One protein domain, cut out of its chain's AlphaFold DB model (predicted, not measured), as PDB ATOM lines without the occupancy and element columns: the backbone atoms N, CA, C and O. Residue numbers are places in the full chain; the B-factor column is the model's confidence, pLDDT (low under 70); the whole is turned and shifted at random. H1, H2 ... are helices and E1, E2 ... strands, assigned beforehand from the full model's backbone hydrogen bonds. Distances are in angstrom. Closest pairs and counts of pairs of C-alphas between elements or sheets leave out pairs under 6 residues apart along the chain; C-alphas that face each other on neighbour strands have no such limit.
ATOM      1  N   VAL A 593     125.697 188.130 177.742       85.12
ATOM      2  CA  VAL A 593     126.305 189.462 177.697       85.12
ATOM      3  C   VAL A 593     126.121 190.147 179.050       85.12
ATOM      4  O   VAL A 593     125.045 190.070 179.658       85.12
ATOM      5  N   ASP A 594     127.155 190.834 179.535       87.38
ATOM      6  CA  ASP A 594     127.027 191.765 180.651       87.38
ATOM      7  C   ASP A 594     127.223 193.224 180.246       87.38
ATOM      8  O   ASP A 594     128.070 193.559 179.415       87.38
ATOM      9  N   ILE A 595     126.395 194.090 180.836       91.69
ATOM     10  CA  ILE A 595     126.251 195.498 180.470       91.69
ATOM     11  C   ILE A 595     126.094 196.361 181.723       91.69
ATOM     12  O   ILE A 595     125.481 195.945 182.706       91.69
ATOM     13  N   GLN A 596     126.609 197.587 181.678       93.69
ATOM     14  CA  GLN A 596     126.394 198.610 182.699       93.69
ATOM     15  C   GLN A 596     125.816 199.881 182.062       93.69
ATOM     16  O   GLN A 596     126.487 200.483 181.225       93.69
ATOM     17  N   PRO A 597     124.623 200.330 182.485       93.94
ATOM     18  CA  PRO A 597     124.151 201.685 182.226       93.94
ATOM     19  C   PRO A 597     124.909 202.707 183.087       93.94
ATOM     20  O   PRO A 597     124.901 202.630 184.316       93.94
ATOM     21  N   ASP A 598     125.538 203.684 182.439       93.94
ATOM     22  CA  ASP A 598     126.206 204.834 183.047       93.94
ATOM     23  C   ASP A 598     125.276 206.062 182.962       93.94
ATOM     24  O   ASP A 598     125.266 206.789 181.967       93.94
ATOM     25  N   VAL A 599     124.474 206.284 184.009       93.50
ATOM     26  CA  VAL A 599     123.455 207.353 184.083       93.50
ATOM     27  C   VAL A 599     124.039 208.687 184.565       93.50
ATOM     28  O   VAL A 599     124.756 208.742 185.567       93.50
ATOM     29  N   LYS A 600     123.677 209.791 183.894       92.31
ATOM     30  CA  LYS A 600     124.025 211.177 184.261       92.31
ATOM     31  C   LYS A 600     122.855 212.130 183.990       92.31
ATOM     32  O   LYS A 600     122.710 212.662 182.894       92.31
ATOM     33  N   GLY A 601     122.034 212.402 185.004       90.94
ATOM     34  CA  GLY A 601     120.837 213.233 184.820       90.94
ATOM     35  C   GLY A 601     119.803 212.492 183.971       90.94
ATOM     36  O   GLY A 601     119.461 211.369 184.311       90.94
ATOM     37  N   THR A 602     119.326 213.097 182.880       91.56
ATOM     38  CA  THR A 602     118.482 212.417 181.876       91.56
ATOM     39  C   THR A 602     119.287 211.745 180.756       91.56
ATOM     40  O   THR A 602     118.699 211.260 179.797       91.56
ATOM     41  N   SER A 603     120.618 211.707 180.872       92.50
ATOM     42  CA  SER A 603     121.520 211.067 179.911       92.50
ATOM     43  C   SER A 603     121.899 209.654 180.358       92.50
ATOM     44  O   SER A 603     122.152 209.433 181.548       92.50
ATOM     45  N   VAL A 604     122.011 208.707 179.425       94.62
ATOM     46  CA  VAL A 604     122.556 207.362 179.674       94.62
ATOM     47  C   VAL A 604     123.564 206.972 178.596       94.62
ATOM     48  O   VAL A 604     123.351 207.224 177.417       94.62
ATOM     49  N   ALA A 605     124.648 206.308 178.985       94.88
ATOM     50  CA  ALA A 605     125.495 205.553 178.061       94.88
ATOM     51  C   ALA A 605     125.518 204.078 178.478       94.88
ATOM     52  O   ALA A 605     125.470 203.769 179.668       94.88
ATOM     53  N   ILE A 606     125.601 203.157 177.523       95.94
ATOM     54  CA  ILE A 606     125.698 201.719 177.787       95.94
ATOM     55  C   ILE A 606     127.141 201.268 177.633       95.94
ATOM     56  O   ILE A 606     127.782 201.557 176.632       95.94
ATOM     57  N   ARG A 607     127.646 200.514 178.606       95.62
ATOM     58  CA  ARG A 607     128.982 199.917 178.596       95.62
ATOM     59  C   ARG A 607     128.887 198.400 178.501       95.62
ATOM     60  O   ARG A 607     128.293 197.793 179.393       95.62
ATOM     61  N   LEU A 608     129.518 197.782 177.503       93.81
ATOM     62  CA  LEU A 608     129.755 196.335 177.518       93.81
ATOM     63  C   LEU A 608     130.826 195.996 178.563       93.81
ATOM     64  O   LEU A 608     131.858 196.666 178.652       93.81
ATOM     65  N   LYS A 609     130.575 194.956 179.359       92.31
ATOM     66  CA  LYS A 609     131.463 194.505 180.443       92.31
ATOM     67  C   LYS A 609     132.085 193.142 180.216       92.31
ATOM     68  O   LYS A 609     133.238 192.956 180.597       92.31
ATOM     69  N   ASP A 610     131.295 192.215 179.691       86.81
ATOM     70  CA  ASP A 610     131.676 190.824 179.481       86.81
ATOM     71  C   ASP A 610     130.791 190.205 178.391       86.81
ATOM     72  O   ASP A 610     129.651 190.637 178.180       86.81
ATOM     73  N   PHE A 611     131.301 189.183 177.715       86.06
ATOM     74  CA  PHE A 611     130.559 188.385 176.745       86.06
ATOM     75  C   PHE A 611     131.102 186.958 176.743       86.06
ATOM     76  O   PHE A 611     132.262 186.718 176.407       86.06
ATOM     77  N   GLY A 612     130.261 185.998 177.120       79.69
ATOM     78  CA  GLY A 612     130.653 184.599 177.207       79.69
ATOM     79  C   GLY A 612     129.898 183.730 176.221       79.69
ATOM     80  O   GLY A 612     128.667 183.688 176.213       79.69
ATOM     81  N   VAL A 613     130.664 182.973 175.445       75.75
ATOM     82  CA  VAL A 613     130.176 181.963 174.510       75.75
ATOM     83  C   VAL A 613     130.760 180.603 174.868       75.75
ATOM     84  O   VAL A 613     131.843 180.515 175.440       75.75
ATOM     85  N   TYR A 614     130.070 179.525 174.503       69.88
ATOM     86  CA  TYR A 614     130.498 178.151 174.790       69.88
ATOM     87  C   TYR A 614     130.391 177.275 173.537       69.88
ATOM     88  O   TYR A 614     129.743 176.229 173.507       69.88
ATOM     89  N   TYR A 615     131.042 177.728 172.466       70.19
ATOM     90  CA  TYR A 615     131.138 176.980 171.216       70.19
ATOM     91  C   TYR A 615     132.125 175.808 171.311       70.19
ATOM     92  O   TYR A 615     133.080 175.819 172.096       70.19
ATOM     93  N   ARG A 616     131.893 174.805 170.459       68.06
ATOM     94  CA  ARG A 616     132.835 173.745 170.085       68.06
ATOM     95  C   ARG A 616     132.669 173.450 168.597       68.06
ATOM     96  O   ARG A 616     131.527 173.326 168.156       68.06
ATOM     97  N   GLN A 617     133.773 173.332 167.857       67.38
ATOM     98  CA  GLN A 617     133.745 172.929 166.440       67.38
ATOM     99  C   GLN A 617     134.302 171.513 166.244       67.38
ATOM    100  O   GLN A 617     133.606 170.666 165.693       67.38
ATOM    101  N   ASP A 618     135.516 171.234 166.729       67.44
ATOM    102  CA  ASP A 618     136.099 169.886 166.707       67.44
ATOM    103  C   ASP A 618     136.058 169.236 168.102       67.44
ATOM    104  O   ASP A 618     136.123 169.918 169.128       67.44
ATOM    105  N   ASP A 619     136.044 167.901 168.153       71.12
ATOM    106  CA  ASP A 619     136.513 167.193 169.346       71.12
ATOM    107  C   ASP A 619     138.046 167.259 169.393       71.12
ATOM    108  O   ASP A 619     138.730 166.766 168.492       71.12
ATOM    109  N   VAL A 620     138.596 167.874 170.443       75.62
ATOM    110  CA  VAL A 620     140.046 168.101 170.570       75.62
ATOM    111  C   VAL A 620     140.830 166.783 170.618       75.62
ATOM    112  O   VAL A 620     141.947 166.730 170.106       75.62
ATOM    113  N   GLY A 621     140.257 165.706 171.170       76.38
ATOM    114  CA  GLY A 621     140.888 164.384 171.194       76.38
ATOM    115  C   GLY A 621     141.053 163.809 169.788       76.38
ATOM    116  O   GLY A 621     142.171 163.531 169.353       76.38
ATOM    117  N   SER A 622     139.954 163.726 169.036       76.75
ATOM    118  CA  SER A 622     139.957 163.264 167.642       76.75
ATOM    119  C   SER A 622     140.810 164.155 166.723       76.75
ATOM    120  O   SER A 622     141.526 163.667 165.839       76.75
ATOM    121  N   LEU A 623     140.821 165.470 166.966       80.19
ATOM    122  CA  LEU A 623     141.696 166.402 166.257       80.19
ATOM    123  C   LEU A 623     143.182 166.085 166.496       80.19
ATOM    124  O   LEU A 623     143.958 166.035 165.544       80.19
ATOM    125  N   ILE A 624     143.587 165.828 167.742       83.25
ATOM    126  CA  ILE A 624     144.971 165.468 168.092       83.25
ATOM    127  C   ILE A 624     145.409 164.159 167.418       83.25
ATOM    128  O   ILE A 624     146.558 164.051 166.970       83.25
ATOM    129  N   GLU A 625     144.517 163.172 167.330       83.31
ATOM    130  CA  GLU A 625     144.779 161.901 166.648       83.31
ATOM    131  C   GLU A 625     144.970 162.097 165.138       83.31
ATOM    132  O   GLU A 625     145.958 161.613 164.579       83.31
ATOM    133  N   SER A 626     144.082 162.863 164.494       84.75
ATOM    134  CA  SER A 626     144.137 163.143 163.050       84.75
ATOM    135  C   SER A 626     145.280 164.081 162.630       84.75
ATOM    136  O   SER A 626     145.737 164.019 161.483       84.75
ATOM    137  N   LEU A 627     145.789 164.925 163.537       86.62
ATOM    138  CA  LEU A 627     146.893 165.839 163.242       86.62
ATOM    139  C   LEU A 627     148.181 165.073 162.895       86.62
ATOM    140  O   LEU A 627     148.644 164.204 163.640       86.62
ATOM    141  N   LYS A 628     148.820 165.449 161.784       89.12
ATOM    142  CA  LYS A 628     150.146 164.940 161.401       89.12
ATOM    143  C   LYS A 628     151.238 165.572 162.275       89.12
ATOM    144  O   LYS A 628     151.121 166.727 162.679       89.12
ATOM    145  N   ASN A 629     152.322 164.839 162.527       87.62
ATOM    146  CA  ASN A 629     153.496 165.377 163.225       87.62
ATOM    147  C   ASN A 629     154.097 166.555 162.435       87.62
ATOM    148  O   ASN A 629     154.356 166.437 161.238       87.62
ATOM    149  N   GLY A 630     154.343 167.672 163.116       83.50
ATOM    150  CA  GLY A 630     154.727 168.954 162.520       83.50
ATOM    151  C   GLY A 630     153.556 169.825 162.042       83.50
ATOM    152  O   GLY A 630     153.815 170.864 161.444       83.50
ATOM    153  N   GLY A 631     152.303 169.414 162.264       86.06
ATOM    154  CA  GLY A 631     151.105 170.180 161.911       86.06
ATOM    155  C   GLY A 631     150.556 171.031 163.060       86.06
ATOM    156  O   GLY A 631     150.828 170.779 164.235       86.06
ATOM    157  N   SER A 632     149.717 172.004 162.710       88.50
ATOM    158  CA  SER A 632     148.897 172.774 163.650       88.50
ATOM    159  C   SER A 632     147.508 173.023 163.059       88.50
ATOM    160  O   SER A 632     147.389 173.109 161.837       88.50
ATOM    161  N   LYS A 633     146.477 173.137 163.901       86.69
ATOM    162  CA  LYS A 633     145.127 173.585 163.519       86.69
ATOM    163  C   LYS A 633     144.568 174.477 164.627       86.69
ATOM    164  O   LYS A 633     144.700 174.142 165.806       86.69
ATOM    165  N   VAL A 634     143.930 175.582 164.251       85.25
ATOM    166  CA  VAL A 634     143.099 176.370 165.167       85.25
ATOM    167  C   VAL A 634     141.708 175.739 165.225       85.25
ATOM    168  O   VAL A 634     141.125 175.410 164.194       85.25
ATOM    169  N   THR A 635     141.179 175.543 166.428       82.25
ATOM    170  CA  THR A 635     139.806 175.076 166.646       82.25
ATOM    171  C   THR A 635     139.141 175.834 167.789       82.25
ATOM    172  O   THR A 635     139.786 176.619 168.482       82.25
ATOM    173  N   VAL A 636     137.851 175.591 167.992       78.50
ATOM    174  CA  VAL A 636     137.077 176.149 169.099       78.50
ATOM    175  C   VAL A 636     136.774 175.041 170.096       78.50
ATOM    176  O   VAL A 636     136.139 174.046 169.743       78.50
ATOM    177  N   ASP A 637     137.195 175.237 171.342       76.25
ATOM    178  CA  ASP A 637     136.985 174.319 172.457       76.25
ATOM    179  C   ASP A 637     136.488 175.074 173.695       76.25
ATOM    180  O   ASP A 637     137.188 175.920 174.249       76.25
ATOM    181  N   ALA A 638     135.274 174.742 174.140       71.25
ATOM    182  CA  ALA A 638     134.667 175.229 175.379       71.25
ATOM    183  C   ALA A 638     134.637 176.767 175.505       71.25
ATOM    184  O   ALA A 638     134.876 177.303 176.585       71.25
ATOM    185  N   GLY A 639     134.341 177.472 174.406       70.44
ATOM    186  CA  GLY A 639     134.325 178.941 174.395       70.44
ATOM    187  C   GLY A 639     135.701 179.604 174.277       70.44
ATOM    188  O   GLY A 639     135.822 180.809 174.477       70.44
ATOM    189  N   GLN A 640     136.746 178.839 173.950       78.75
ATOM    190  CA  GLN A 640     138.079 179.355 173.651       78.75
ATOM    191  C   GLN A 640     138.486 178.969 172.233       78.75
ATOM    192  O   GLN A 640     138.317 177.818 171.829       78.75
ATOM    193  N   LEU A 641     139.082 179.904 171.496       82.31
ATOM    194  CA  LEU A 641     139.836 179.552 170.296       82.31
ATOM    195  C   LEU A 641     141.218 179.083 170.709       82.31
ATOM    196  O   LEU A 641     141.906 179.744 171.491       82.31
ATOM    197  N   VAL A 642     141.602 177.915 170.208       85.38
ATOM    198  CA  VAL A 642     142.816 177.227 170.623       85.38
ATOM    199  C   VAL A 642     143.596 176.717 169.428       85.38
ATOM    200  O   VAL A 642     143.067 176.023 168.559       85.38
ATOM    201  N   LYS A 643     144.887 177.033 169.409       88.94
ATOM    202  CA  LYS A 643     145.835 176.471 168.458       88.94
ATOM    203  C   LYS A 643     146.380 175.172 169.035       88.94
ATOM    204  O   LYS A 643     147.105 175.166 170.031       88.94
ATOM    205  N   ILE A 644     146.007 174.060 168.408       89.50
ATOM    206  CA  ILE A 644     146.553 172.738 168.706       89.50
ATOM    207  C   ILE A 644     147.727 172.509 167.760       89.50
ATOM    208  O   ILE A 644     147.543 172.456 166.544       89.50
ATOM    209  N   THR A 645     148.930 172.369 168.310       90.38
ATOM    210  CA  THR A 645     150.151 172.089 167.540       90.38
ATOM    211  C   THR A 645     150.715 170.738 167.951       90.38
ATOM    212  O   THR A 645     150.791 170.431 169.137       90.38
ATOM    213  N   LYS A 646     151.130 169.926 166.978       91.81
ATOM    214  CA  LYS A 646     151.780 168.630 167.196       91.81
ATOM    215  C   LYS A 646     153.176 168.701 166.604       91.81
ATOM    216  O   LYS A 646     153.325 168.845 165.393       91.81
ATOM    217  N   ASP A 647     154.208 168.638 167.437       89.50
ATOM    218  CA  ASP A 647     155.590 168.777 166.980       89.50
ATOM    219  C   ASP A 647     156.041 167.573 166.120       89.50
ATOM    220  O   ASP A 647     155.319 166.591 165.918       89.50
ATOM    221  N   LYS A 648     157.269 167.624 165.587       89.44
ATOM    222  CA  LYS A 648     157.814 166.529 164.760       89.44
ATOM    223  C   LYS A 648     157.989 165.207 165.530       89.44
ATOM    224  O   LYS A 648     158.076 164.155 164.898       89.44
ATOM    225  N   LYS A 649     158.030 165.247 166.867       86.75
ATOM    226  CA  LYS A 649     158.141 164.091 167.770       86.75
ATOM    227  C   LYS A 649     156.770 163.579 168.245       86.75
ATOM    228  O   LYS A 649     156.725 162.556 168.919       86.75
ATOM    229  N   GLY A 650     155.675 164.246 167.875       82.44
ATOM    230  CA  GLY A 650     154.310 163.904 168.282       82.44
ATOM    231  C   GLY A 650     153.861 164.539 169.604       82.44
ATOM    232  O   GLY A 650     152.783 164.200 170.087       82.44
ATOM    233  N   VAL A 651     154.650 165.446 170.190       87.69
ATOM    234  CA  VAL A 651     154.279 166.187 171.405       87.69
ATOM    235  C   VAL A 651     153.240 167.245 171.049       87.69
ATOM    236  O   VAL A 651     153.427 168.002 170.097       87.69
ATOM    237  N   VAL A 652     152.154 167.302 171.816       88.69
ATOM    238  CA  VAL A 652     151.041 168.231 171.594       88.69
ATOM    239  C   VAL A 652     151.158 169.437 172.524       88.69
ATOM    240  O   VAL A 652     151.347 169.267 173.728       88.69
ATOM    241  N   SER A 653     150.979 170.640 171.983       90.06
ATOM    242  CA  SER A 653     150.735 171.869 172.743       90.06
ATOM    243  C   SER A 653     149.357 172.459 172.412       90.06
ATOM    244  O   SER A 653     148.858 172.324 171.293       90.06
ATOM    245  N   ARG A 654     148.744 173.106 173.411       90.31
ATOM    246  CA  ARG A 654     147.488 173.868 173.316       90.31
ATOM    247  C   ARG A 654     147.788 175.304 173.719       90.31
ATOM    248  O   ARG A 654     148.122 175.557 174.873       90.31
ATOM    249  N   GLU A 655     147.655 176.219 172.776       88.25
ATOM    250  CA  GLU A 655     147.754 177.663 172.981       88.25
ATOM    251  C   GLU A 655     146.348 178.267 172.895       88.25
ATOM    252  O   GLU A 655     145.549 177.829 172.070       88.25
ATOM    253  N   VAL A 656     146.015 179.220 173.770       85.94
ATOM    254  CA  VAL A 656     144.708 179.897 173.782       85.94
ATOM    255  C   VAL A 656     144.860 181.246 173.090       85.94
ATOM    256  O   VAL A 656     145.655 182.065 173.539       85.94
ATOM    257  N   LEU A 657     144.101 181.461 172.016       83.62
ATOM    258  CA  LEU A 657     144.172 182.661 171.175       83.62
ATOM    259  C   LEU A 657     143.213 183.764 171.643       83.62
ATOM    260  O   LEU A 657     143.547 184.940 171.574       83.62
ATOM    261  N   THR A 658     142.035 183.391 172.152       80.12
ATOM    262  CA  THR A 658     141.094 184.326 172.795       80.12
ATOM    263  C   THR A 658     141.604 184.688 174.185       80.12
ATOM    264  O   THR A 658     141.490 183.881 175.113       80.12
ATOM    265  N   THR A 659     142.170 185.883 174.324       78.38
ATOM    266  CA  THR A 659     142.753 186.383 175.581       78.38
ATOM    267  C   THR A 659     141.812 187.325 176.329       78.38
ATOM    268  O   THR A 659     141.898 187.422 177.554       78.38
ATOM    269  N   ALA A 660     140.872 187.954 175.619       85.12
ATOM    270  CA  ALA A 660     139.820 188.794 176.171       85.12
ATOM    271  C   ALA A 660     138.438 188.357 175.656       85.12
ATOM    272  O   ALA A 660     138.300 187.860 174.540       85.12
ATOM    273  N   TRP A 661     137.382 188.591 176.440       85.69
ATOM    274  CA  TRP A 661     136.000 188.335 176.001       85.69
ATOM    275  C   TRP A 661     135.625 189.157 174.758       85.69
ATOM    276  O   TRP A 661     134.842 188.715 173.922       85.69
ATOM    277  N   THR A 662     136.243 190.330 174.589       88.38
ATOM    278  CA  THR A 662     136.077 191.191 173.414       88.38
ATOM    279  C   THR A 662     136.508 190.515 172.121       88.38
ATOM    280  O   THR A 662     136.053 190.924 171.062       88.38
ATOM    281  N   ASP A 663     137.361 189.491 172.162       85.69
ATOM    282  CA  ASP A 663     137.815 188.762 170.968       85.69
ATOM    283  C   ASP A 663     136.652 188.019 170.288       85.69
ATOM    284  O   ASP A 663     136.662 187.830 169.075       85.69
ATOM    285  N   TRP A 664     135.606 187.688 171.053       85.31
ATOM    286  CA  TRP A 664     134.386 187.051 170.561       85.31
ATOM    287  C   TRP A 664     133.369 188.014 169.944       85.31
ATOM    288  O   TRP A 664     132.534 187.562 169.164       85.31
ATOM    289  N   VAL A 665     133.419 189.310 170.268       89.81
ATOM    290  CA  VAL A 665     132.457 190.304 169.768       89.81
ATOM    291  C   VAL A 665     132.919 190.861 168.425       89.81
ATOM    292  O   VAL A 665     134.004 191.431 168.311       89.81
ATOM    293  N   ASP A 666     132.080 190.730 167.402       88.94
ATOM    294  CA  ASP A 666     132.341 191.286 166.070       88.94
ATOM    295  C   ASP A 666     131.468 192.514 165.771       88.94
ATOM    296  O   ASP A 666     131.873 193.393 165.012       88.94
ATOM    297  N   TYR A 667     130.299 192.609 166.402       92.75
ATOM    298  CA  TYR A 667     129.362 193.724 166.279       92.75
ATOM    299  C   TYR A 667     128.517 193.827 167.544       92.75
ATOM    300  O   TYR A 667     128.136 192.810 168.123       92.75
ATOM    301  N   TRP A 668     128.157 195.039 167.951       94.75
ATOM    302  CA  TRP A 668     127.072 195.249 168.897       94.75
ATOM    303  C   TRP A 668     126.329 196.553 168.629       94.75
ATOM    304  O   TRP A 668     126.879 197.486 168.042       94.75
ATOM    305  N   ALA A 669     125.072 196.594 169.062       93.75
ATOM    306  CA  ALA A 669     124.171 197.721 168.898       93.75
ATOM    307  C   ALA A 669     123.308 197.944 170.148       93.75
ATOM    308  O   ALA A 669     123.127 197.033 170.967       93.75
ATOM    309  N   VAL A 670     122.761 199.152 170.268       93.56
ATOM    310  CA  VAL A 670     121.877 199.596 171.349       93.56
ATOM    311  C   VAL A 670     120.590 200.180 170.764       93.56
ATOM    312  O   VAL A 670     120.626 200.932 169.792       93.56
ATOM    313  N   ASP A 671     119.482 199.822 171.403       92.81
ATOM    314  CA  ASP A 671     118.138 200.375 171.246       92.81
ATOM    315  C   ASP A 671     117.776 201.025 172.591       92.81
ATOM    316  O   ASP A 671     117.670 200.318 173.602       92.81
ATOM    317  N   PHE A 672     117.692 202.358 172.647       91.62
ATOM    318  CA  PHE A 672     117.461 203.096 173.895       91.62
ATOM    319  C   PHE A 672     115.973 203.197 174.265       91.62
ATOM    320  O   PHE A 672     115.660 203.467 175.427       91.62
ATOM    321  N   ASP A 673     115.073 202.930 173.322       88.69
ATOM    322  CA  ASP A 673     113.617 202.993 173.481       88.69
ATOM    323  C   ASP A 673     112.968 201.628 173.171       88.69
ATOM    324  O   ASP A 673     111.922 201.524 172.521       88.69
ATOM    325  N   PHE A 674     113.570 200.544 173.672       88.81
ATOM    326  CA  PHE A 674     113.074 199.195 173.415       88.81
ATOM    327  C   PHE A 674     111.639 199.019 173.937       88.81
ATOM    328  O   PHE A 674     111.253 199.518 174.995       88.81
ATOM    329  N   GLU A 675     110.851 198.246 173.190       86.12
ATOM    330  CA  GLU A 675     109.389 198.109 173.298       86.12
ATOM    331  C   GLU A 675     108.543 199.264 172.719       86.12
ATOM    332  O   GLU A 675     107.317 199.135 172.655       86.12
ATOM    333  N   ASN A 676     109.144 200.344 172.203       85.62
ATOM    334  CA  ASN A 676     108.400 201.430 171.547       85.62
ATOM    335  C   ASN A 676     107.692 200.961 170.254       85.62
ATOM    336  O   ASN A 676     106.506 201.237 170.043       85.62
ATOM    337  N   ARG A 677     108.375 200.173 169.407       85.44
ATOM    338  CA  ARG A 677     107.831 199.679 168.128       85.44
ATOM    339  C   ARG A 677     107.490 198.186 168.170       85.44
ATOM    340  O   ARG A 677     108.357 197.314 168.132       85.44
ATOM    341  N   LYS A 678     106.190 197.873 168.204       86.94
ATOM    342  CA  LYS A 678     105.679 196.491 168.120       86.94
ATOM    343  C   LYS A 678     106.060 195.825 166.802       86.94
ATOM    344  O   LYS A 678     105.911 196.416 165.734       86.94
ATOM    345  N   GLU A 679     106.462 194.561 166.875       85.50
ATOM    346  CA  GLU A 679     106.708 193.727 165.702       85.50
ATOM    347  C   GLU A 679     105.366 193.259 165.116       85.50
ATOM    348  O   GLU A 679     104.738 192.306 165.585       85.50
ATOM    349  N   ILE A 680     104.882 193.993 164.113       86.06
ATOM    350  CA  ILE A 680     103.645 193.682 163.397       86.06
ATOM    351  C   ILE A 680     103.988 192.934 162.110       86.06
ATOM    352  O   ILE A 680     104.673 193.468 161.239       86.06
ATOM    353  N   VAL A 681     103.466 191.717 161.965       85.38
ATOM    354  CA  VAL A 681     103.515 190.963 160.708       85.38
ATOM    355  C   VAL A 681     102.191 191.084 159.964       85.38
ATOM    356  O   VAL A 681     101.121 191.130 160.576       85.38
ATOM    357  N   ARG A 682     102.253 191.096 158.629       84.75
ATOM    358  CA  ARG A 682     101.073 190.943 157.771       84.75
ATOM    359  C   ARG A 682     100.923 189.487 157.362       84.75
ATOM    360  O   ARG A 682     101.885 188.869 156.906       84.75
ATOM    361  N   ILE A 683      99.720 188.956 157.540       81.62
ATOM    362  CA  ILE A 683      99.356 187.576 157.218       81.62
ATOM    363  C   ILE A 683      98.279 187.627 156.138       81.62
ATOM    364  O   ILE A 683      97.292 188.349 156.289       81.62
ATOM    365  N   THR A 684      98.489 186.877 155.058       77.88
ATOM    366  CA  THR A 684      97.485 186.642 154.018       77.88
ATOM    367  C   THR A 684      96.600 185.477 154.451       77.88
ATOM    368  O   THR A 684      97.101 184.391 154.734       77.88
ATOM    369  N   GLU A 685      95.296 185.719 154.525       78.31
ATOM    370  CA  GLU A 685      94.279 184.724 154.858       78.31
ATOM    371  C   GLU A 685      93.857 183.916 153.618       78.31
ATOM    372  O   GLU A 685      94.139 184.287 152.476       78.31
ATOM    373  N   ALA A 686      93.146 182.804 153.830       72.56
ATOM    374  CA  ALA A 686      92.732 181.891 152.759       72.56
ATOM    375  C   ALA A 686      91.764 182.509 151.722       72.56
ATOM    376  O   ALA A 686      91.610 181.967 150.628       72.56
ATOM    377  N   ASP A 687      91.115 183.632 152.047       74.31
ATOM    378  CA  ASP A 687      90.271 184.415 151.134       74.31
ATOM    379  C   ASP A 687      91.044 185.511 150.367       74.31
ATOM    380  O   ASP A 687      90.459 186.242 149.567       74.31
ATOM    381  N   GLY A 688      92.359 185.623 150.591       73.31
ATOM    382  CA  GLY A 688      93.224 186.650 150.011       73.31
ATOM    383  C   GLY A 688      93.183 187.999 150.735       73.31
ATOM    384  O   GLY A 688      93.843 188.939 150.286       73.31
ATOM    385  N   SER A 689      92.441 188.122 151.843       81.56
ATOM    386  CA  SER A 689      92.509 189.302 152.705       81.56
ATOM    387  C   SER A 689      93.829 189.348 153.486       81.56
ATOM    388  O   SER A 689      94.509 188.340 153.679       81.56
ATOM    389  N   GLU A 690      94.221 190.544 153.920       84.50
ATOM    390  CA  GLU A 690      95.403 190.755 154.757       84.50
ATOM    391  C   GLU A 690      94.977 191.231 156.139       84.50
ATOM    392  O   GLU A 690      94.187 192.171 156.258       84.50
ATOM    393  N   ARG A 691      95.567 190.646 157.184       86.00
ATOM    394  CA  ARG A 691      95.492 191.197 158.540       86.00
ATOM    395  C   ARG A 691      96.868 191.478 159.115       86.00
ATOM    396  O   ARG A 691      97.835 190.760 158.862       86.00
ATOM    397  N   GLU A 692      96.919 192.504 159.948       87.81
ATOM    398  CA  GLU A 692      98.064 192.795 160.799       87.81
ATOM    399  C   GLU A 692      97.934 192.035 162.121       87.81
ATOM    400  O   GLU A 692      96.867 191.983 162.735       87.81
ATOM    401  N   ALA A 693      99.028 191.410 162.547       82.44
ATOM    402  CA  ALA A 693      99.112 190.656 163.786       82.44
ATOM    403  C   ALA A 693     100.383 191.050 164.539       82.44
ATOM    404  O   ALA A 693     101.482 191.001 163.987       82.44
ATOM    405  N   TRP A 694     100.239 191.405 165.814       82.38
ATOM    406  CA  TRP A 694     101.386 191.531 166.705       82.38
ATOM    407  C   TRP A 694     101.926 190.134 167.019       82.38
ATOM    408  O   TRP A 694     101.165 189.251 167.413       82.38
ATOM    409  N   THR A 695     103.229 189.928 166.853       74.00
ATOM    410  CA  THR A 695     103.889 188.640 167.135       74.00
ATOM    411  C   THR A 695     104.071 188.356 168.628       74.00
ATOM    412  O   THR A 695     104.446 187.240 168.992       74.00
ATOM    413  N   GLY A 696     103.855 189.368 169.478       74.12
ATOM    414  CA  GLY A 696     104.285 189.404 170.877       74.12
ATOM    415  C   GLY A 696     105.693 189.987 171.076       74.12
ATOM    416  O   GLY A 696     106.072 190.245 172.214       74.12
ATOM    417  N   GLY A 697     106.449 190.218 169.996       79.44
ATOM    418  CA  GLY A 697     107.789 190.811 170.016       79.44
ATOM    419  C   GLY A 697     107.816 192.310 169.700       79.44
ATOM    420  O   GLY A 697     106.803 192.930 169.366       79.44
ATOM    421  N   TYR A 698     109.005 192.895 169.767       85.62
ATOM    422  CA  TYR A 698     109.265 194.287 169.406       85.62
ATOM    423  C   TYR A 698     110.434 194.341 168.427       85.62
ATOM    424  O   TYR A 698     111.344 193.514 168.507       85.62
ATOM    425  N   ILE A 699     110.383 195.287 167.492       88.00
ATOM    426  CA  ILE A 699     111.464 195.496 166.528       88.00
ATOM    427  C   ILE A 699     112.635 196.102 167.299       88.00
ATOM    428  O   ILE A 699     112.432 197.065 168.029       88.00
ATOM    429  N   PHE A 700     113.840 195.553 167.134       90.56
ATOM    430  CA  PHE A 700     115.052 196.194 167.643       90.56
ATOM    431  C   PHE A 700     115.356 197.420 166.776       90.56
ATOM    432  O   PHE A 700     115.688 197.268 165.594       90.56
ATOM    433  N   GLU A 701     115.215 198.615 167.335       89.94
ATOM    434  CA  GLU A 701     115.536 199.872 166.665       89.94
ATOM    435  C   GLU A 701     117.015 200.186 166.912       89.94
ATOM    436  O   GLU A 701     117.447 200.416 168.036       89.94
ATOM    437  N   ASN A 702     117.836 200.105 165.866       89.75
ATOM    438  CA  ASN A 702     119.280 200.254 165.991       89.75
ATOM    439  C   ASN A 702     119.666 201.738 165.955       89.75
ATOM    440  O   ASN A 702     119.716 202.352 164.885       89.75
ATOM    441  N   GLU A 703     119.915 202.297 167.138       86.75
ATOM    442  CA  GLU A 703     120.162 203.729 167.343       86.75
ATOM    443  C   GLU A 703     121.642 204.064 167.569       86.75
ATOM    444  O   GLU A 703     122.066 205.201 167.362       86.75
ATOM    445  N   TRP A 704     122.449 203.084 167.977       89.25
ATOM    446  CA  TRP A 704     123.904 203.202 168.058       89.25
ATOM    447  C   TRP A 704     124.557 201.831 167.869       89.25
ATOM    448  O   TRP A 704     124.050 200.837 168.391       89.25
ATOM    449  N   GLN A 705     125.703 201.770 167.179       92.38
ATOM    450  CA  GLN A 705     126.398 200.511 166.885       92.38
ATOM    451  C   GLN A 705     127.920 200.644 166.702       92.38
ATOM    452  O   GLN A 705     128.423 201.596 166.098       92.38
ATOM    453  N   SER A 706     128.655 199.619 167.143       91.56
ATOM    454  CA  SER A 706     130.103 199.471 166.946       91.56
ATOM    455  C   SER A 706     130.449 198.052 166.498       91.56
ATOM    456  O   SER A 706     129.919 197.072 167.022       91.56
ATOM    457  N   PHE A 707     131.328 197.927 165.503       92.38
ATOM    458  CA  PHE A 707     131.655 196.649 164.882       92.38
ATOM    459  C   PHE A 707     133.036 196.641 164.241       92.38
ATOM    460  O   PHE A 707     133.555 197.668 163.809       92.38
ATOM    461  N   ARG A 708     133.597 195.439 164.122       88.75
ATOM    462  CA  ARG A 708     134.885 195.188 163.484       88.75
ATOM    463  C   ARG A 708     134.734 195.015 161.979       88.75
ATOM    464  O   ARG A 708     133.789 194.403 161.475       88.75
ATOM    465  N   THR A 709     135.733 195.481 161.251       84.81
ATOM    466  CA  THR A 709     135.930 195.226 159.823       84.81
ATOM    467  C   THR A 709     137.281 194.541 159.604       84.81
ATOM    468  O   THR A 709     138.059 194.346 160.536       84.81
ATOM    469  N   ARG A 710     137.588 194.170 158.357       79.06
ATOM    470  CA  ARG A 710     138.926 193.678 157.992       79.06
ATOM    471  C   ARG A 710     140.015 194.746 158.196       79.06
ATOM    472  O   ARG A 710     141.160 194.397 158.454       79.06
ATOM    473  N   GLN A 711     139.658 196.027 158.064       78.62
ATOM    474  CA  GLN A 711     140.590 197.159 158.107       78.62
ATOM    475  C   GLN A 711     140.732 197.757 159.515       78.62
ATOM    476  O   GLN A 711     141.837 198.102 159.922       78.62
ATOM    477  N   ASP A 712     139.627 197.844 160.259       82.69
ATOM    478  CA  ASP A 712     139.589 198.315 161.643       82.69
ATOM    479  C   ASP A 712     139.044 197.220 162.569       82.69
ATOM    480  O   ASP A 712     137.904 196.773 162.432       82.69
ATOM    481  N   ARG A 713     139.883 196.779 163.508       83.75
ATOM    482  CA  ARG A 713     139.582 195.734 164.501       83.75
ATOM    483  C   ARG A 713     139.224 196.305 165.877       83.75
ATOM    484  O   ARG A 713     138.962 195.524 166.800       83.75
ATOM    485  N   ASN A 714     139.217 197.630 166.028       87.06
ATOM    486  CA  ASN A 714     138.791 198.282 167.258       87.06
ATOM    487  C   ASN A 714     137.295 198.051 167.508       87.06
ATOM    488  O   ASN A 714     136.519 197.778 166.593       87.06
ATOM    489  N   LEU A 715     136.902 198.140 168.775       89.94
ATOM    490  CA  LEU A 715     135.513 198.051 169.197       89.94
ATOM    491  C   LEU A 715     135.294 199.065 170.317       89.94
ATOM    492  O   LEU A 715     135.979 199.021 171.341       89.94
ATOM    493  N   GLU A 716     134.351 199.982 170.130       92.62
ATOM    494  CA  GLU A 716     133.931 200.877 171.203       92.62
ATOM    495  C   GLU A 716     133.153 200.052 172.228       92.62
ATOM    496  O   GLU A 716     132.193 199.374 171.877       92.62
ATOM    497  N   LEU A 717     133.577 200.072 173.494       94.62
ATOM    498  CA  LEU A 717     132.931 199.318 174.581       94.62
ATOM    499  C   LEU A 717     131.927 200.165 175.377       94.62
ATOM    500  O   LEU A 717     131.424 199.724 176.409       94.62
ATOM    501  N   ILE A 718     131.682 201.400 174.936       94.38
ATOM    502  CA  ILE A 718     130.756 202.358 175.536       94.38
ATOM    503  C   ILE A 718     129.995 203.014 174.385       94.38
ATOM    504  O   ILE A 718     130.634 203.467 173.441       94.38
ATOM    505  N   SER A 719     128.670 203.084 174.469       93.12
ATOM    506  CA  SER A 719     127.863 203.818 173.500       93.12
ATOM    507  C   SER A 719     128.098 205.326 173.600       93.12
ATOM    508  O   SER A 719     128.516 205.846 174.644       93.12
ATOM    509  N   ALA A 720     127.715 206.060 172.555       89.19
ATOM    510  CA  ALA A 720     127.429 207.481 172.714       89.19
ATOM    511  C   ALA A 720     126.357 207.685 173.816       89.19
ATOM    512  O   ALA A 720     125.499 206.810 173.995       89.19
ATOM    513  N   PRO A 721     126.393 208.797 174.578       89.94
ATOM    514  CA  PRO A 721     125.312 209.139 175.493       89.94
ATOM    515  C   PRO A 721     124.019 209.449 174.727       89.94
ATOM    516  O   PRO A 721     124.046 210.215 173.765       89.94
ATOM    517  N   HIS A 722     122.906 208.885 175.182       89.81
ATOM    518  CA  HIS A 722     121.554 209.200 174.731       89.81
ATOM    519  C   HIS A 722     120.869 210.090 175.777       89.81
ATOM    520  O   HIS A 722     120.823 209.735 176.957       89.81
ATOM    521  N   ASP A 723     120.329 211.232 175.345       89.94
ATOM    522  CA  ASP A 723     119.669 212.219 176.204       89.94
ATOM    523  C   ASP A 723     118.141 212.115 176.096       89.94
ATOM    524  O   ASP A 723     117.546 212.544 175.107       89.94
ATOM    525  N   TYR A 724     117.484 211.611 177.143       88.81
ATOM    526  CA  TYR A 724     116.023 211.541 177.170       88.81
ATOM    527  C   TYR A 724     115.389 212.912 177.471       88.81
ATOM    528  O   TYR A 724     115.917 213.689 178.279       88.81
ATOM    529  N   PRO A 725     114.200 213.206 176.906       86.69
ATOM    530  CA  PRO A 725     113.512 214.486 177.097       86.69
ATOM    531  C   PRO A 725     112.934 214.678 178.509       86.69
ATOM    532  O   PRO A 725     112.557 215.791 178.877       86.69
ATOM    533  N   ALA A 726     112.825 213.608 179.300       89.69
ATOM    534  CA  ALA A 726     112.259 213.627 180.642       89.69
ATOM    535  C   ALA A 726     112.939 212.594 181.555       89.69
ATOM    536  O   ALA A 726     113.647 211.698 181.105       89.69
ATOM    537  N   LYS A 727     112.691 212.715 182.862       91.81
ATOM    538  CA  LYS A 727     112.983 211.652 183.831       91.81
ATOM    539  C   LYS A 727     111.896 210.587 183.772       91.81
ATOM    540  O   LYS A 727     110.714 210.918 183.670       91.81
ATOM    541  N   GLY A 728     112.285 209.326 183.896       90.75
ATOM    542  CA  GLY A 728     111.378 208.200 183.714       90.75
ATOM    543  C   GLY A 728     112.051 206.858 183.957       90.75
ATOM    544  O   GLY A 728     113.185 206.792 184.438       90.75
ATOM    545  N   ARG A 729     111.320 205.791 183.626       91.88
ATOM    546  CA  ARG A 729     111.849 204.431 183.535       91.88
ATOM    547  C   ARG A 729     111.822 204.006 182.077       91.88
ATOM    548  O   ARG A 729     110.765 204.072 181.458       91.88
ATOM    549  N   TYR A 730     112.977 203.597 181.577       91.94
ATOM    550  CA  TYR A 730     113.224 203.276 180.175       91.94
ATOM    551  C   TYR A 730     113.762 201.853 180.072       91.94
ATOM    552  O   TYR A 730     114.479 201.395 180.966       91.94
ATOM    553  N   LYS A 731     113.406 201.146 178.998       92.00
ATOM    554  CA  LYS A 731     113.941 199.821 178.684       92.00
ATOM    555  C   LYS A 731     114.928 199.969 177.543       92.00
ATOM    556  O   LYS A 731     114.567 200.451 176.481       92.00
ATOM    557  N   ILE A 732     116.156 199.534 177.778       93.19
ATOM    558  CA  ILE A 732     117.239 199.606 176.802       93.19
ATOM    559  C   ILE A 732     117.589 198.177 176.409       93.19
ATOM    560  O   ILE A 732     117.857 197.352 177.288       93.19
ATOM    561  N   ALA A 733     117.588 197.872 175.114       91.69
ATOM    562  CA  ALA A 733     118.050 196.589 174.601       91.69
ATOM    563  C   ALA A 733     119.454 196.717 174.006       91.69
ATOM    564  O   ALA A 733     119.791 197.676 173.320       91.69
ATOM    565  N   VAL A 734     120.280 195.709 174.264       92.75
ATOM    566  CA  VAL A 734     121.644 195.606 173.752       92.75
ATOM    567  C   VAL A 734     121.763 194.300 172.992       92.75
ATOM    568  O   VAL A 734     121.550 193.231 173.570       92.75
ATOM    569  N   LYS A 735     122.101 194.387 171.706       91.75
ATOM    570  CA  LYS A 735     122.311 193.241 170.819       91.75
ATOM    571  C   LYS A 735     123.802 193.087 170.558       91.75
ATOM    572  O   LYS A 735     124.434 194.014 170.069       91.75
ATOM    573  N   VAL A 736     124.356 191.919 170.854       91.50
ATOM    574  CA  VAL A 736     125.740 191.537 170.543       91.50
ATOM    575  C   VAL A 736     125.710 190.437 169.493       91.50
ATOM    576  O   VAL A 736     124.913 189.506 169.602       91.50
ATOM    577  N   ILE A 737     126.570 190.542 168.483       88.62
ATOM    578  CA  ILE A 737     126.787 189.516 167.466       88.62
ATOM    579  C   ILE A 737     128.243 189.060 167.534       88.62
ATOM    580  O   ILE A 737     129.177 189.872 167.531       88.62
ATOM    581  N   ASP A 738     128.423 187.746 167.625       84.62
ATOM    582  CA  ASP A 738     129.740 187.126 167.709       84.62
ATOM    583  C   ASP A 738     130.462 187.063 166.346       84.62
ATOM    584  O   ASP A 738     129.887 187.308 165.282       84.62
ATOM    585  N   ILE A 739     131.731 186.654 166.369       79.94
ATOM    586  CA  ILE A 739     132.537 186.378 165.164       79.94
ATOM    587  C   ILE A 739     131.956 185.291 164.229       79.94
ATOM    588  O   ILE A 739     132.440 185.131 163.111       79.94
ATOM    589  N   PHE A 740     130.925 184.545 164.639       74.75
ATOM    590  CA  PHE A 740     130.252 183.520 163.833       74.75
ATOM    591  C   PHE A 740     128.901 183.973 163.250       74.75
ATOM    592  O   PHE A 740     128.329 183.229 162.440       74.75
ATOM    593  N   GLY A 741     128.418 185.170 163.608       74.75
ATOM    594  CA  GLY A 741     127.129 185.745 163.213       74.75
ATOM    595  C   GLY A 741     125.952 185.419 164.149       74.75
ATOM    596  O   GLY A 741     124.802 185.698 163.798       74.75
ATOM    597  N   ASN A 742     126.187 184.796 165.307       77.06
ATOM    598  CA  ASN A 742     125.155 184.488 166.300       77.06
ATOM    599  C   ASN A 742     124.802 185.731 167.117       77.06
ATOM    600  O   ASN A 742     125.688 186.410 167.626       77.06
ATOM    601  N   ASP A 743     123.508 185.997 167.276       80.69
ATOM    602  CA  ASP A 743     122.980 187.151 167.993       80.69
ATOM    603  C   ASP A 743     122.574 186.804 169.432       80.69
ATOM    604  O   ASP A 743     121.975 185.767 169.707       80.69
ATOM    605  N   THR A 744     122.901 187.695 170.367       83.25
ATOM    606  CA  THR A 744     122.549 187.619 171.792       83.25
ATOM    607  C   THR A 744     121.994 188.969 172.220       83.25
ATOM    608  O   THR A 744     122.664 189.984 172.052       83.25
ATOM    609  N   THR A 745     120.777 189.002 172.772       84.81
ATOM    610  CA  THR A 745     120.121 190.256 173.191       84.81
ATOM    611  C   THR A 745     119.835 190.259 174.693       84.81
ATOM    612  O   THR A 745     119.329 189.277 175.241       84.81
ATOM    613  N   LYS A 746     120.138 191.380 175.358       86.50
ATOM    614  CA  LYS A 746     119.840 191.638 176.775       86.50
ATOM    615  C   LYS A 746     119.090 192.956 176.912       86.50
ATOM    616  O   LYS A 746     119.506 193.954 176.337       86.50
ATOM    617  N   VAL A 747     118.022 192.951 177.701       87.31
ATOM    618  CA  VAL A 747     117.241 194.147 178.041       87.31
ATOM    619  C   VAL A 747     117.567 194.562 179.475       87.31
ATOM    620  O   VAL A 747     117.750 193.705 180.342       87.31
ATOM    621  N   VAL A 748     117.647 195.866 179.735       88.00
ATOM    622  CA  VAL A 748     117.832 196.445 181.071       88.00
ATOM    623  C   VAL A 748     116.846 197.593 181.294       88.00
ATOM    624  O   VAL A 748     116.661 198.435 180.420       88.00
ATOM    625  N   GLU A 749     116.204 197.630 182.466       89.88
ATOM    626  CA  GLU A 749     115.387 198.772 182.894       89.88
ATOM    627  C   GLU A 749     116.280 199.793 183.616       89.88
ATOM    628  O   GLU A 749     117.011 199.449 184.548       89.88
ATOM    629  N   VAL A 750     116.224 201.053 183.186       90.12
ATOM    630  CA  VAL A 750     117.012 202.167 183.726       90.12
ATOM    631  C   VAL A 750     116.073 203.247 184.258       90.12
ATOM    632  O   VAL A 750     115.044 203.540 183.655       90.12
ATOM    633  N   SER A 751     116.418 203.834 185.407       89.75
ATOM    634  CA  SER A 751     115.696 204.960 186.020       89.75
ATOM    635  C   SER A 751     116.583 206.206 186.031       89.75
ATOM    636  O   SER A 751     117.733 206.112 186.464       89.75
ATOM    637  N   LEU A 752     116.049 207.347 185.578       87.12
ATOM    638  CA  LEU A 752     116.795 208.600 185.351       87.12
ATOM    639  C   LEU A 752     116.374 209.743 186.288       87.12
ATOM    640  O   LEU A 752     115.162 209.978 186.482       87.12
TER     641      LEU A 752
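What this domain is: This is residues 593 to 752 of the 752 residues of the protein "Site-specific DNA-methyltransferase (adenine-specific)" of Rhizobium etli bv. phaseoli str. IE4803 (UniProt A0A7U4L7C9). A small two-layered strand body, the strongly twisted sheet E10 E6 E11 E12 with the hairpin E1 and E2 over part of it, has a lobe and an arm extending from it. The lobe, at one end, is the three-stranded sheet E3 E4 E5 with H1 packed on it; the arm, from the other end, is the long hairpin E7 and E8. The printed part has 160 residues and is mostly strand, in the order E1 E2 H1 E3 E4 E5 H2 E6 E7 E8 E9 E10 E11 E12; the sheets are antiparallel. It is loose, with a radius of gyration of the C-alphas of 22.0 A, and flat, spanning 67 by 54 by 27 A.

Where its parts are: E1, residues 593 to 600, begins at C-alpha 593 (126.305, 189.462, 177.697) and is 22.8 A long; E2, 603 to 612, is 28.1 A. H1 is residues 620 to 626, E3 632 to 637, E4 640 to 646, E5 652 to 656 and H2 661 to 664. E6 is 665 to 671, E7 678 to 684, E8 690 to 698 at 20.5 A, E9 700 to 702 and E10 704 to 707. E11, 729 to 738, is 29.5 A; E12, 743 to 751, is 26.4 A and ends at C-alpha 751 (115.696, 204.960, 186.020).

How they stand to each other: E1 and E2 form a hairpin, with N 596 and O 607 2.8 A apart. This sheet and the sheet E10 E6 E11 E12 form a sandwich, two sheets face to face, their best planes 43 degrees apart. The closest C-alphas of E1 and E12, Val 593 and Lys 746, are 6.9 A apart. In the larger sheet, N 668 and O 706 of the neighbours E10 and E6 are 2.8 A apart, N 669 and O 735 of the neighbours E6 and E11 are 2.8 A apart, and N 734 and O 746 of the neighbours E11 and E12 are 2.8 A apart, each pair within hydrogen-bond range. E3 E4 E5 is a meander, each strand the antiparallel neighbour of the one before, with N 635 and O 642 2.9 A apart and N 643 and O 655 2.9 A apart. H1 is on this sheet at a height of 9.1 A, over E4. H2 only grazes both this sheet and the larger one. In the hairpin E7 and E8, N 681 and O 693 are 2.9 A apart; E8 bends by 63 degrees at residue 695. E9 pairs with no named strand. Every O i to N i+4 pair of H1 is within hydrogen-bond range; H2 is too short for one.

The domain as a whole: The C-alphas of Lys 649 and Asp 687, the two farthest apart, are 72.8 A apart. The printed part has no cut. The link from E10 to E11, residues 708 to 728, is long. Mean pLDDT of the printed part is 85.8; residues 614 and 616 to 618 are under 70.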